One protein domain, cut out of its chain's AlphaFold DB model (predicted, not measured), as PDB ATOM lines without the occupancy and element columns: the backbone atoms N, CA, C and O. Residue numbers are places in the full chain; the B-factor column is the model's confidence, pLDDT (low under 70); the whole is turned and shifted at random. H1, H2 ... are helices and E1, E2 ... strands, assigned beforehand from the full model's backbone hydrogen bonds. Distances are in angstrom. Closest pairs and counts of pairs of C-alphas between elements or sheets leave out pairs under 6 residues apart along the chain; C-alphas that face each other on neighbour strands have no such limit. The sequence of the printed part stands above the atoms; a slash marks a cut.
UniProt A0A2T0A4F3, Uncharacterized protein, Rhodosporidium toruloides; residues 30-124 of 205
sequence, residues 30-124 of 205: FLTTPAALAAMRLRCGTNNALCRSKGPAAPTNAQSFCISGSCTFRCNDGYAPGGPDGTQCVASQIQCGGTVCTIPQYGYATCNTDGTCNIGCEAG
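Overview. This is residues 30 to 124 of the 205 residues of an uncharacterized protein of Rhodosporidium toruloides (UniProt A0A2T0A4F3). Three small two-stranded hairpins, E1 and E2, then E3 and E4, then E5 and E6, follow one another along an elongated body, with two short helices, H1 and H2, at the E1 and E2 end and the long loop of residues 92 to 106 at the other end. H1 packs on E2 and H2 mainly on E1, while E3 and E4 lie nearest the middle. The printed part has 95 residues, with two named helices followed by six named strands, in the order H1 H2 E1 E2 E3 E4 E5 E6; each pair of neighbour strands is an antiparallel sheet of two. The class is mixed, helices and strands, with 42 residues in named elements, under half of those printed. The whole is only just compact, close to loose, with a radius of gyration of the C-alphas of 14.4 A and spans of 45 by 25 by 16 A.

Along the chain. E1 is residues 62 to 67, 14.5 A long, and E2 is residues 70 to 75, 16.5 A long. H1, residues 34 to 40, begins with C-alpha 34 at (47.422, 13.991, -35.573) and is 10.0 A long; H2, residues 49 to 53, is 6.0 A long. E3 is residues 79 to 82, 9.0 A long, and E4 is residues 88 to 91, 9.7 A long. E5, residues 107 to 111, is 13.8 A long; E6, residues 117 to 121, is 13.1 A long and ends with C-alpha 121 at (34.199, -2.542, -44.666).

Arrangement. The hairpin E1 and E2 is antiparallel at 145 degrees, with N 63 and O 74 2.8 A apart, within hydrogen-bond range. H1 and E2 have 9 pairs of C-alphas within 8 A, the closest those of Met 40 and Cys 71 at 4.9 A. The closest C-alphas of H2 and E1 are those of Cys 51 and Ser 64, 5.7 A. H1 and H2 are close but not clearly touching, with Ala 39 and Cys 51 closest, their C-alphas 7.2 A apart. In both helices every O i to N i+4 pair is within hydrogen-bond range. The closest C-alphas of E2 and E4 are those of Cys 75 and Cys 89, 5.6 A. The hairpin E3 and E4 is antiparallel at 132 degrees, with N 82 and O 88 within hydrogen-bond range at 2.8 A. E3 and E5 come closest at the C-alphas of Gly 82 and Thr 110, 6.6 A. The hairpin E5 and E6 is antiparallel at 151 degrees, with N 118 and O 110 within hydrogen-bond range at 2.7 A. H1 and E5, for instance, are apart, and so are H2 and E6.

Size, cuts and confidence. The two C-alphas farthest apart are those of Gly 45 and Gly 98, 45.6 A. The printed part has no cut. The link from E4 to E5 is long, 15 residues, and in it residues 95 to 96 pair antiparallel with residues 99 to 100. The mean pLDDT of the printed part is 85.9; residues 46 to 47 are under 70.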
ATOM      1  N   PHE A  30      40.813   6.497 -36.394       89.00
ATOM      2  CA  PHE A  30      41.872   6.282 -37.376       89.00
ATOM      3  C   PHE A  30      42.170   7.522 -38.237       89.00
ATOM      4  O   PHE A  30      43.333   7.909 -38.386       89.00
ATOM      5  N   LEU A  31      41.136   8.186 -38.765       88.62
ATOM      6  CA  LEU A  31      41.301   9.360 -39.633       88.62
ATOM      7  C   LEU A  31      41.403  10.691 -38.879       88.62
ATOM      8  O   LEU A  31      41.692  11.721 -39.485       88.62
ATOM      9  N   THR A  32      41.241  10.674 -37.556       90.75
ATOM     10  CA  THR A  32      41.367  11.858 -36.692       90.75
ATOM     11  C   THR A  32      42.675  11.899 -35.898       90.75
ATOM     12  O   THR A  32      42.894  12.829 -35.119       90.75
ATOM     13  N   THR A  33      43.596  10.950 -36.115       91.50
ATOM     14  CA  THR A  33      44.943  11.020 -35.525       91.50
ATOM     15  C   THR A  33      45.681  12.294 -35.966       91.50
ATOM     16  O   THR A  33      45.445  12.793 -37.070       91.50
ATOM     17  N   PRO A  34      46.638  12.820 -35.173       92.69
ATOM     18  CA  PRO A  34      47.422  13.991 -35.573       92.69
ATOM     19  C   PRO A  34      48.105  13.827 -36.939       92.69
ATOM     20  O   PRO A  34      48.136  14.767 -37.732       92.69
ATOM     21  N   ALA A  35      48.597  12.620 -37.240       91.44
ATOM     22  CA  ALA A  35      49.180  12.291 -38.535       91.44
ATOM     23  C   ALA A  35      48.131  12.299 -39.659       91.44
ATOM     24  O   ALA A  35      48.386  12.872 -40.717       91.44
ATOM     25  N   ALA A  36      46.945  11.717 -39.445       90.88
ATOM     26  CA  ALA A  36      45.887  11.690 -40.456       90.88
ATOM     27  C   ALA A  36      45.340  13.096 -40.746       90.88
ATOM     28  O   ALA A  36      45.221  13.488 -41.905       90.88
ATOM     29  N   LEU A  37      45.119  13.908 -39.708       92.00
ATOM     30  CA  LEU A  37      44.703  15.305 -39.856       92.00
ATOM     31  C   LEU A  37      45.768  16.152 -40.568       92.00
ATOM     32  O   LEU A  37      45.432  17.019 -41.376       92.00
ATOM     33  N   ALA A  38      47.053  15.909 -40.294       91.69
ATOM     34  CA  ALA A  38      48.145  16.556 -41.014       91.69
ATOM     35  C   ALA A  38      48.198  16.118 -42.487       91.69
ATOM     36  O   ALA A  38      48.379  16.967 -43.360       91.69
ATOM     37  N   ALA A  39      47.975  14.832 -42.779       91.38
ATOM     38  CA  ALA A  39      47.879  14.324 -44.146       91.38
ATOM     39  C   ALA A  39      46.702  14.966 -44.902       91.38
ATOM     40  O   ALA A  39      46.898  15.491 -45.993       91.38
ATOM     41  N   MET A  40      45.512  15.040 -44.302       89.81
ATOM     42  CA  MET A  40      44.306  15.596 -44.938       89.81
ATOM     43  C   MET A  40      44.431  17.062 -45.369       89.81
ATOM     44  O   MET A  40      43.725  17.502 -46.282       89.81
ATOM     45  N   ARG A  41      45.337  17.825 -44.745       90.25
ATOM     46  CA  ARG A  41      45.651  19.213 -45.128       90.25
ATOM     47  C   ARG A  41      46.479  19.306 -46.411       90.25
ATOM     48  O   ARG A  41      46.534  20.374 -47.018       90.25
ATOM     49  N   LEU A  42      47.107  18.214 -46.839       90.38
ATOM     50  CA  LEU A  42      47.887  18.151 -48.067       90.38
ATOM     51  C   LEU A  42      46.989  17.780 -49.245       90.38
ATOM     52  O   LEU A  42      46.349  16.726 -49.267       90.38
ATOM     53  N   ARG A  43      46.981  18.644 -50.262       89.56
ATOM     54  CA  ARG A  43      46.357  18.355 -51.553       89.56
ATOM     55  C   ARG A  43      47.314  17.529 -52.403       89.56
ATOM     56  O   ARG A  43      48.463  17.914 -52.601       89.56
ATOM     57  N   CYS A  44      46.832  16.406 -52.913       83.19
ATOM     58  CA  CYS A  44      47.655  15.447 -53.651       83.19
ATOM     59  C   CYS A  44      47.693  15.675 -55.168       83.19
ATOM     60  O   CYS A  44      48.548  15.115 -55.851       83.19
ATOM     61  N   GLY A  45      46.813  16.525 -55.705       77.94
ATOM     62  CA  GLY A  45      46.730  16.760 -57.147       77.94
ATOM     63  C   GLY A  45      46.390  15.472 -57.901       77.94
ATOM     64  O   GLY A  45      45.513  14.723 -57.483       77.94
ATOM     65  N   THR A  46      47.078  15.220 -59.014       67.81
ATOM     66  CA  THR A  46      46.767  14.097 -59.913       67.81
ATOM     67  C   THR A  46      47.353  12.758 -59.452       67.81
ATOM     68  O   THR A  46      46.895  11.723 -59.918       67.81
ATOM     69  N   ASN A  47      48.343  12.751 -58.544       67.38
ATOM     70  CA  ASN A  47      49.099  11.545 -58.189       67.38
ATOM     71  C   ASN A  47      49.322  11.395 -56.679       67.38
ATOM     72  O   ASN A  47      49.597  12.346 -55.955       67.38
ATOM     73  N   ASN A  48      49.373  10.145 -56.219       79.69
ATOM     74  CA  ASN A  48      49.640   9.804 -54.819       79.69
ATOM     75  C   ASN A  48      51.095  10.088 -54.356       79.69
ATOM     76  O   ASN A  48      51.444   9.920 -53.188       79.69
ATOM     77  N   ALA A  49      51.973  10.528 -55.264       81.38
ATOM     78  CA  ALA A  49      53.387  10.778 -54.984       81.38
ATOM     79  C   ALA A  49      53.605  11.854 -53.906       81.38
ATOM     80  O   ALA A  49      54.506  11.718 -53.076       81.38
ATOM     81  N   LEU A  50      52.765  12.896 -53.870       85.19
ATOM     82  CA  LEU A  50      52.853  13.944 -52.848       85.19
ATOM     83  C   LEU A  50      52.547  13.401 -51.450       85.19
ATOM     84  O   LEU A  50      53.282  13.692 -50.510       85.19
ATOM     85  N   CYS A  51      51.538  12.539 -51.320       87.50
ATOM     86  CA  CYS A  51      51.197  11.926 -50.037       87.50
ATOM     87  C   CYS A  51      52.306  11.016 -49.511       87.50
ATOM     88  O   CYS A  51      52.535  10.965 -48.308       87.50
ATOM     89  N   ARG A  52      53.015  10.320 -50.407       85.31
ATOM     90  CA  ARG A  52      54.118   9.419 -50.038       85.31
ATOM     91  C   ARG A  52      55.423  10.150 -49.719       85.31
ATOM     92  O   ARG A  52      56.188   9.673 -48.894       85.31
ATOM     93  N   SER A  53      55.696  11.273 -50.385       85.75
ATOM     94  CA  SER A  53      56.985  11.982 -50.283       85.75
ATOM     95  C   SER A  53      56.983  13.175 -49.329       85.75
ATOM     96  O   SER A  53      58.030  13.522 -48.787       85.75
ATOM     97  N   LYS A  54      55.834  13.838 -49.152       87.38
ATOM     98  CA  LYS A  54      55.681  15.044 -48.317       87.38
ATOM     99  C   LYS A  54      54.686  14.862 -47.175       87.38
ATOM    100  O   LYS A  54      54.627  15.715 -46.293       87.38
ATOM    101  N   GLY A  55      53.895  13.793 -47.211       86.19
ATOM    102  CA  GLY A  55      52.962  13.462 -46.146       86.19
ATOM    103  C   GLY A  55      53.659  12.939 -44.891       86.19
ATOM    104  O   GLY A  55      54.813  12.508 -44.956       86.19
ATOM    105  N   PRO A  56      52.960  12.950 -43.744       91.00
ATOM    106  CA  PRO A  56      53.404  12.223 -42.565       91.00
ATOM    107  C   PRO A  56      53.568  10.734 -42.886       91.00
ATOM    108  O   PRO A  56      52.879  10.199 -43.761       91.00
ATOM    109  N   ALA A  57      54.459  10.064 -42.156       89.56
ATOM    110  CA  ALA A  57      54.612   8.622 -42.274       89.56
ATOM    111  C   ALA A  57      53.276   7.932 -41.962       89.56
ATOM    112  O   ALA A  57      52.641   8.228 -40.946       89.56
ATOM    113  N   ALA A  58      52.855   7.034 -42.852       88.69
ATOM    114  CA  ALA A  58      51.668   6.228 -42.624       88.69
ATOM    115  C   ALA A  58      51.875   5.323 -41.392       88.69
ATOM    116  O   ALA A  58      53.010   4.913 -41.121       88.69
ATOM    117  N   PRO A  59      50.801   4.991 -40.652       90.31
ATOM    118  CA  PRO A  59      50.857   3.979 -39.604       90.31
ATOM    119  C   PRO A  59      51.438   2.650 -40.112       90.31
ATOM    120  O   PRO A  59      51.386   2.341 -41.303       90.31
ATOM    121  N   THR A  60      51.965   1.825 -39.206       93.19
ATOM    122  CA  THR A  60      52.407   0.466 -39.552       93.19
ATOM    123  C   THR A  60      51.272  -0.310 -40.223       93.19
ATOM    124  O   THR A  60      50.133  -0.241 -39.771       93.19
ATOM    125  N   ASN A  61      51.588  -1.044 -41.296       91.94
ATOM    126  CA  ASN A  61      50.624  -1.755 -42.150       91.94
ATOM    127  C   ASN A  61      49.582  -0.850 -42.827       91.94
ATOM    128  O   ASN A  61      48.498  -1.309 -43.183       91.94
ATOM    129  N   ALA A  62      49.914   0.424 -43.020       91.12
ATOM    130  CA  ALA A  62      49.126   1.373 -43.786       91.12
ATOM    131  C   ALA A  62      49.951   1.997 -44.914       91.12
ATOM    132  O   ALA A  62      51.184   2.020 -44.891       91.12
ATOM    133  N   GLN A  63      49.248   2.567 -45.881       89.62
ATOM    134  CA  GLN A  63      49.811   3.395 -46.936       89.62
ATOM    135  C   GLN A  63      49.074   4.729 -47.019       89.62
ATOM    136  O   GLN A  63      47.892   4.850 -46.686       89.62
ATOM    137  N   SER A  64      49.793   5.746 -47.492       89.06
ATOM    138  CA  SER A  64      49.206   7.035 -47.847       89.06
ATOM    139  C   SER A  64      48.529   6.937 -49.211       89.06
ATOM    140  O   SER A  64      49.126   6.419 -50.159       89.06
ATOM    141  N   PHE A  65      47.318   7.473 -49.314       85.94
ATOM    142  CA  PHE A  65      46.505   7.529 -50.525       85.94
ATOM    143  C   PHE A  65      46.016   8.946 -50.803       85.94
ATOM    144  O   PHE A  65      45.816   9.742 -49.890       85.94
ATOM    145  N   CYS A  66      45.793   9.239 -52.080       84.31
ATOM    146  CA  CYS A  66      45.146  10.453 -52.552       84.31
ATOM    147  C   CYS A  66      43.673  10.133 -52.801       84.31
ATOM    148  O   CYS A  66      43.361   9.441 -53.767       84.31
ATOM    149  N   ILE A  67      42.782  10.600 -51.928       78.25
ATOM    150  CA  ILE A  67      41.339  10.354 -52.028       78.25
ATOM    151  C   ILE A  67      40.625  11.699 -51.959       78.25
ATOM    152  O   ILE A  67      40.933  12.536 -51.111       78.25
ATOM    153  N   SER A  68      39.708  11.941 -52.897       75.44
ATOM    154  CA  SER A  68      38.955  13.203 -52.990       75.44
ATOM    155  C   SER A  68      39.851  14.455 -53.003       75.44
ATOM    156  O   SER A  68      39.509  15.508 -52.465       75.44
ATOM    157  N   GLY A  69      41.038  14.337 -53.613       79.62
ATOM    158  CA  GLY A  69      42.009  15.425 -53.755       79.62
ATOM    159  C   GLY A  69      42.816  15.757 -52.496       79.62
ATOM    160  O   GLY A  69      43.588  16.718 -52.522       79.62
ATOM    161  N   SER A  70      42.684  14.979 -51.420       86.62
ATOM    162  CA  SER A  70      43.462  15.127 -50.187       86.62
ATOM    163  C   SER A  70      44.200  13.837 -49.827       86.62
ATOM    164  O   SER A  70      43.770  12.737 -50.174       86.62
ATOM    165  N   CYS A  71      45.327  13.967 -49.128       89.44
ATOM    166  CA  CYS A  71      46.040  12.803 -48.616       89.44
ATOM    167  C   CYS A  71      45.312  12.194 -47.414       89.44
ATOM    168  O   CYS A  71      44.841  12.900 -46.529       89.44
ATOM    169  N   THR A  72      45.249  10.873 -47.364       88.94
ATOM    170  CA  THR A  72      44.672  10.099 -46.261       88.94
ATOM    171  C   THR A  72      45.448   8.795 -46.086       88.94
ATOM    172  O   THR A  72      46.317   8.482 -46.901       88.94
ATOM    173  N   PHE A  73      45.159   8.033 -45.034       90.38
ATOM    174  CA  PHE A  73      45.746   6.712 -44.811       90.38
ATOM    175  C   PHE A  73      44.711   5.617 -45.033       90.38
ATOM    176  O   PHE A  73      43.546   5.776 -44.659       90.38
ATOM    177  N   ARG A  74      45.150   4.491 -45.597       88.19
ATOM    178  CA  ARG A  74      44.394   3.233 -45.648       88.19
ATOM    179  C   ARG A  74      45.281   2.090 -45.183       88.19
ATOM    180  O   ARG A  74      46.493   2.142 -45.385       88.19
ATOM    181  N   CYS A  75      44.677   1.092 -44.551       90.25
ATOM    182  CA  CYS A  75      45.395  -0.120 -44.186       90.25
ATOM    183  C   CYS A  75      45.699  -0.929 -45.448       90.25
ATOM    184  O   CYS A  75      44.970  -0.835 -46.433       90.25
ATOM    185  N   ASN A  76      46.799  -1.672 -45.421       88.62
ATOM    186  CA  ASN A  76      47.148  -2.605 -46.486       88.62
ATOM    187  C   ASN A  76      46.170  -3.786 -46.503       88.62
ATOM    188  O   ASN A  76      45.515  -4.063 -45.499       88.62
ATOM    189  N   ASP A  77      46.143  -4.519 -47.612       83.81
ATOM    190  CA  ASP A  77      45.334  -5.730 -47.763       83.81
ATOM    191  C   ASP A  77      45.547  -6.701 -46.592       83.81
ATOM    192  O   ASP A  77      46.675  -6.961 -46.162       83.81
ATOM    193  N   GLY A  78      44.443  -7.219 -46.052       85.06
ATOM    194  CA  GLY A  78      44.450  -8.079 -44.866       85.06
ATOM    195  C   GLY A  78      44.592  -7.337 -43.531       85.06
ATOM    196  O   GLY A  78      44.598  -7.989 -42.487       85.06
ATOM    197  N   TYR A  79      44.665  -6.004 -43.529       89.12
ATOM    198  CA  TYR A  79      44.677  -5.173 -42.324       89.12
ATOM    199  C   TYR A  79      43.502  -4.204 -42.299       89.12
ATOM    200  O   TYR A  79      42.988  -3.781 -43.331       89.12
ATOM    201  N   ALA A  80      43.115  -3.801 -41.094       88.38
ATOM    202  CA  ALA A  80      41.993  -2.910 -40.889       88.38
ATOM    203  C   ALA A  80      42.174  -1.990 -39.672       88.38
ATOM    204  O   ALA A  80      42.929  -2.337 -38.756       88.38
ATOM    205  N   PRO A  81      41.493  -0.826 -39.633       87.12
ATOM    206  CA  PRO A  81      41.560   0.066 -38.490       87.12
ATOM    207  C   PRO A  81      41.030  -0.614 -37.229       87.12
ATOM    208  O   PRO A  81      39.925  -1.158 -37.211       87.12
ATOM    209  N   GLY A  82      41.833  -0.576 -36.174       84.94
ATOM    210  CA  GLY A  82      41.558  -1.226 -34.905       84.94
ATOM    211  C   GLY A  82      42.671  -0.975 -33.890       84.94
ATOM    212  O   GLY A  82      43.313   0.080 -33.883       84.94
ATOM    213  N   GLY A  83      42.884  -1.957 -33.016       82.62
ATOM    214  CA  GLY A  83      43.757  -1.823 -31.852       82.62
ATOM    215  C   GLY A  83      43.063  -1.118 -30.676       82.62
ATOM    216  O   GLY A  83      41.899  -0.733 -30.797       82.62
ATOM    217  N   PRO A  84      43.761  -0.943 -29.540       78.62
ATOM    218  CA  PRO A  84      43.166  -0.460 -28.287       78.62
ATOM    219  C   PRO A  84      42.428   0.880 -28.416       78.62
ATOM    220  O   PRO A  84      41.381   1.063 -27.805       78.62
ATOM    221  N   ASP A  85      42.949   1.773 -29.263       81.69
ATOM    222  CA  ASP A  85      42.413   3.123 -29.469       81.69
ATOM    223  C   ASP A  85      41.746   3.306 -30.848       81.69
ATOM    224  O   ASP A  85      41.345   4.413 -31.202       81.69
ATOM    225  N   GLY A  86      41.663   2.252 -31.674       82.50
ATOM    226  CA  GLY A  86      41.114   2.333 -33.038       82.50
ATOM    227  C   GLY A  86      41.968   3.130 -34.036       82.50
ATOM    228  O   GLY A  86      41.476   3.531 -35.090       82.50
ATOM    229  N   THR A  87      43.234   3.401 -33.708       88.06
ATOM    230  CA  THR A  87      44.149   4.256 -34.490       88.06
ATOM    231  C   THR A  87      45.189   3.475 -35.300       88.06
ATOM    232  O   THR A  87      46.000   4.077 -36.003       88.06
ATOM    233  N   GLN A  88      45.183   2.144 -35.217       90.12
ATOM    234  CA  GLN A  88      46.214   1.269 -35.781       90.12
ATOM    235  C   GLN A  88      45.639   0.407 -36.904       90.12
ATOM    236  O   GLN A  88      44.448   0.124 -36.912       90.12
ATOM    237  N   CYS A  89      46.489  -0.065 -37.818       91.25
ATOM    238  CA  CYS A  89      46.114  -1.115 -38.763       91.25
ATOM    239  C   CYS A  89      46.502  -2.478 -38.188       91.25
ATOM    240  O   CYS A  89      47.680  -2.848 -38.158       91.25
ATOM    241  N   VAL A  90      45.501  -3.216 -37.719       90.94
ATOM    242  CA  VAL A  90      45.656  -4.562 -37.155       90.94
ATOM    243  C   VAL A  90      45.221  -5.605 -38.177       90.94
ATOM    244  O   VAL A  90      44.400  -5.317 -39.044       90.94
ATOM    245  N   ALA A  91      45.800  -6.803 -38.115       90.69
ATOM    246  CA  ALA A  91      45.458  -7.870 -39.051       90.69
ATOM    247  C   ALA A  91      43.978  -8.249 -38.907       90.69
ATOM    248  O   ALA A  91      43.499  -8.448 -37.785       90.69
ATOM    249  N   SER A  92      43.282  -8.380 -40.035       88.88
ATOM    250  CA  SER A  92      41.917  -8.894 -40.078       88.88
ATOM    251  C   SER A  92      41.884 -10.321 -39.526       88.88
ATOM    252  O   SER A  92      42.791 -11.119 -39.763       88.88
ATOM    253  N   GLN A  93      40.853 -10.629 -38.754       88.44
ATOM    254  CA  GLN A  93      40.665 -11.890 -38.055       88.44
ATOM    255  C   GLN A  93      39.395 -12.554 -38.558       88.44
ATOM    256  O   GLN A  93      38.354 -11.920 -38.641       88.44
ATOM    257  N   ILE A  94      39.447 -13.853 -38.831       87.19
ATOM    258  CA  ILE A  94      38.245 -14.640 -39.153       87.19
ATOM    259  C   ILE A  94      37.564 -15.203 -37.898       87.19
ATOM    260  O   ILE A  94      36.447 -15.712 -37.971       87.19
ATOM    261  N   GLN A  95      38.230 -15.123 -36.744       89.81
ATOM    262  CA  GLN A  95      37.742 -15.653 -35.479       89.81
ATOM    263  C   GLN A  95      38.226 -14.789 -34.310       89.81
ATOM    264  O   GLN A  95      39.411 -14.474 -34.218       89.81
ATOM    265  N   CYS A  96      37.319 -14.456 -33.394       88.19
ATOM    266  CA  CYS A  96      37.603 -13.695 -32.179       88.19
ATOM    267  C   CYS A  96      37.059 -14.449 -30.966       88.19
ATOM    268  O   CYS A  96      35.905 -14.869 -30.967       88.19
ATOM    269  N   GLY A  97      37.898 -14.692 -29.951       86.25
ATOM    270  CA  GLY A  97      37.465 -15.354 -28.711       86.25
ATOM    271  C   GLY A  97      36.777 -16.714 -28.914       86.25
ATOM    272  O   GLY A  97      35.897 -17.074 -28.140       86.25
ATOM    273  N   GLY A  98      37.117 -17.447 -29.981       85.94
ATOM    274  CA  GLY A  98      36.457 -18.706 -30.354       85.94
ATOM    275  C   GLY A  98      35.225 -18.555 -31.259       85.94
ATOM    276  O   GLY A  98      34.802 -19.540 -31.862       85.94
ATOM    277  N   THR A  99      34.702 -17.344 -31.448       85.56
ATOM    278  CA  THR A  99      33.564 -17.042 -32.333       85.56
ATOM    279  C   THR A  99      34.040 -16.779 -33.757       85.56
ATOM    280  O   THR A  99      34.875 -15.904 -33.971       85.56
ATOM    281  N   VAL A 100      33.509 -17.512 -34.742       88.81
ATOM    282  CA  VAL A 100      33.784 -17.253 -36.166       88.81
ATOM    283  C   VAL A 100      33.042 -15.992 -36.600       88.81
ATOM    284  O   VAL A 100      31.825 -15.884 -36.439       88.81
ATOM    285  N   CYS A 101      33.777 -15.034 -37.154       86.25
ATOM    286  CA  CYS A 101      33.229 -13.771 -37.614       86.25
ATOM    287  C   CYS A 101      32.587 -13.951 -38.998       86.25
ATOM    288  O   CYS A 101      33.206 -14.487 -39.914       86.25
ATOM    289  N   THR A 102      31.348 -13.481 -39.171       85.75
ATOM    290  CA  THR A 102      30.704 -13.434 -40.495       85.75
ATOM    291  C   THR A 102      31.148 -12.162 -41.206       85.75
ATOM    292  O   THR A 102      30.658 -11.076 -40.902       85.75
ATOM    293  N   ILE A 103      32.111 -12.296 -42.115       84.81
ATOM    294  CA  ILE A 103      32.700 -11.177 -42.853       84.81
ATOM    295  C   ILE A 103      32.036 -11.102 -44.237       84.81
ATOM    296  O   ILE A 103      32.077 -12.095 -44.967       84.81
ATOM    297  N   PRO A 104      31.401  -9.976 -44.610       85.88
ATOM    298  CA  PRO A 104      30.857  -9.811 -45.953       85.88
ATOM    299  C   PRO A 104      31.972  -9.667 -46.995       85.88
ATOM    300  O   PRO A 104      33.131  -9.419 -46.664       85.88
ATOM    301  N   GLN A 105      31.618  -9.792 -48.273       86.31
ATOM    302  CA  GLN A 105      32.539  -9.467 -49.361       86.31
ATOM    303  C   GLN A 105      33.022  -8.014 -49.225       86.31
ATOM    304  O   GLN A 105      32.214  -7.137 -48.919       86.31
ATOM    305  N   TYR A 106      34.325  -7.779 -49.423       85.25
ATOM    306  CA  TYR A 106      34.992  -6.485 -49.187       85.25
ATOM    307  C   TYR A 106      34.858  -5.976 -47.743       85.25
ATOM    308  O   TYR A 106      34.904  -4.777 -47.470       85.25
ATOM    309  N   GLY A 107      34.640  -6.896 -46.806       86.56
ATOM    310  CA  GLY A 107      34.617  -6.644 -45.378       86.56
ATOM    311  C   GLY A 107      35.865  -7.168 -44.687       86.56
ATOM    312  O   GLY A 107      36.624  -7.975 -45.215       86.56
ATOM    313  N   TYR A 108      36.030  -6.762 -43.437       86.38
ATOM    314  CA  TYR A 108      37.058  -7.291 -42.550       86.38
ATOM    315  C   TYR A 108      36.468  -7.540 -41.167       86.38
ATOM    316  O   TYR A 108      35.415  -6.995 -40.841       86.38
ATOM    317  N   ALA A 109      37.177  -8.271 -40.307       86.88
ATOM    318  CA  ALA A 109      36.863  -8.287 -38.883       86.88
ATOM    319  C   ALA A 109      38.100  -8.055 -38.017       86.88
ATOM    320  O   ALA A 109      39.205  -8.466 -38.340       86.88
ATOM    321  N   THR A 110      37.914  -7.358 -36.908       86.31
ATOM    322  CA  THR A 110      38.910  -7.158 -35.852       86.31
ATOM    323  C   THR A 110      38.318  -7.643 -34.539       86.31
ATOM    324  O   THR A 110      37.101  -7.775 -34.422       86.31
ATOM    325  N   CYS A 111      39.150  -7.947 -33.549       84.94
ATOM    326  CA  CYS A 111      38.652  -8.431 -32.265       84.94
ATOM    327  C   CYS A 111      38.585  -7.298 -31.251       84.94
ATOM    328  O   CYS A 111      39.583  -6.621 -30.996       84.94
ATOM    329  N   ASN A 112      37.413  -7.129 -30.647       81.69
ATOM    330  CA  ASN A 112      37.274  -6.335 -29.438       81.69
ATOM    331  C   ASN A 112      37.966  -7.051 -28.267       81.69
ATOM    332  O   ASN A 112      38.231  -8.256 -28.304       81.69
ATOM    333  N   THR A 113      38.244  -6.310 -27.198       80.50
ATOM    334  CA  THR A 113      38.909  -6.839 -25.996       80.50
ATOM    335  C   THR A 113      38.097  -7.912 -25.268       80.50
ATOM    336  O   THR A 113      38.677  -8.745 -24.580       80.50
ATOM    337  N   ASP A 114      36.775  -7.928 -25.444       80.75
ATOM    338  CA  ASP A 114      35.860  -8.949 -24.920       80.75
ATOM    339  C   ASP A 114      35.792 -10.219 -25.793       80.75
ATOM    340  O   ASP A 114      35.035 -11.141 -25.494       80.75
ATOM    341  N   GLY A 115      36.581 -10.284 -26.870       82.25
ATOM    342  CA  GLY A 115      36.590 -11.403 -27.807       82.25
ATOM    343  C   GLY A 115      35.451 -11.370 -28.825       82.25
ATOM    344  O   GLY A 115      35.345 -12.299 -29.620       82.25
ATOM    345  N   THR A 116      34.620 -10.324 -28.854       83.19
ATOM    346  CA  THR A 116      33.594 -10.161 -29.892       83.19
ATOM    347  C   THR A 116      34.191  -9.642 -31.199       83.19
ATOM    348  O   THR A 116      35.215  -8.952 -31.218       83.19
ATOM    349  N   CYS A 117      33.547  -9.979 -32.318       83.69
ATOM    350  CA  CYS A 117      33.967  -9.499 -33.627       83.69
ATOM    351  C   CYS A 117      33.497  -8.055 -33.865       83.69
ATOM    352  O   CYS A 117      32.307  -7.748 -33.791       83.69
ATOM    353  N   ASN A 118      34.427  -7.189 -34.236       80.31
ATOM    354  CA  ASN A 118      34.194  -5.863 -34.783       80.31
ATOM    355  C   ASN A 118      34.404  -5.929 -36.297       80.31
ATOM    356  O   ASN A 118      35.535  -5.937 -36.783       80.31
ATOM    357  N   ILE A 119      33.300  -6.065 -37.024       80.88
ATOM    358  CA  ILE A 119      33.311  -6.184 -38.479       80.88
ATOM    359  C   ILE A 119      33.231  -4.765 -39.079       80.88
ATOM    360  O   ILE A 119      32.420  -3.946 -38.634       80.88
ATOM    361  N   GLY A 120      34.032  -4.490 -40.111       79.88
ATOM    362  CA  GLY A 120      33.966  -3.262 -40.914       79.88
ATOM    363  C   GLY A 120      33.942  -3.537 -42.420       79.88
ATOM    364  O   GLY A 120      33.851  -4.691 -42.841       79.88
ATOM    365  N   CYS A 121      33.992  -2.471 -43.219       82.25
ATOM    366  CA  CYS A 121      34.199  -2.542 -44.666       82.25
ATOM    367  C   CYS A 121      35.623  -2.110 -45.008       82.25
ATOM    368  O   CYS A 121      36.195  -1.241 -44.346       82.25
ATOM    369  N   GLU A 122      36.206  -2.745 -46.018       80.38
ATOM    370  CA  GLU A 122      37.517  -2.384 -46.537       80.38
ATOM    371  C   GLU A 122      37.541  -0.931 -47.028       80.38
ATOM    372  O   GLU A 122      36.521  -0.286 -47.277       80.38
ATOM    373  N   ALA A 123      38.750  -0.398 -47.167       75.06
ATOM    374  CA  ALA A 123      38.972   0.952 -47.647       75.06
ATOM    375  C   ALA A 123      38.245   1.222 -48.978       75.06
ATOM    376  O   ALA A 123      38.538   0.584 -49.982       75.06
ATOM    377  N   GLY A 124      37.372   2.234 -48.997       74.69
ATOM    378  CA  GLY A 124      36.629   2.626 -50.203       74.69
ATOM    379  C   GLY A 124      35.247   1.986 -50.330       74.69
ATOM    380  O   GLY A 124      34.491   2.395 -51.201       74.69
TER     381      GLY A 124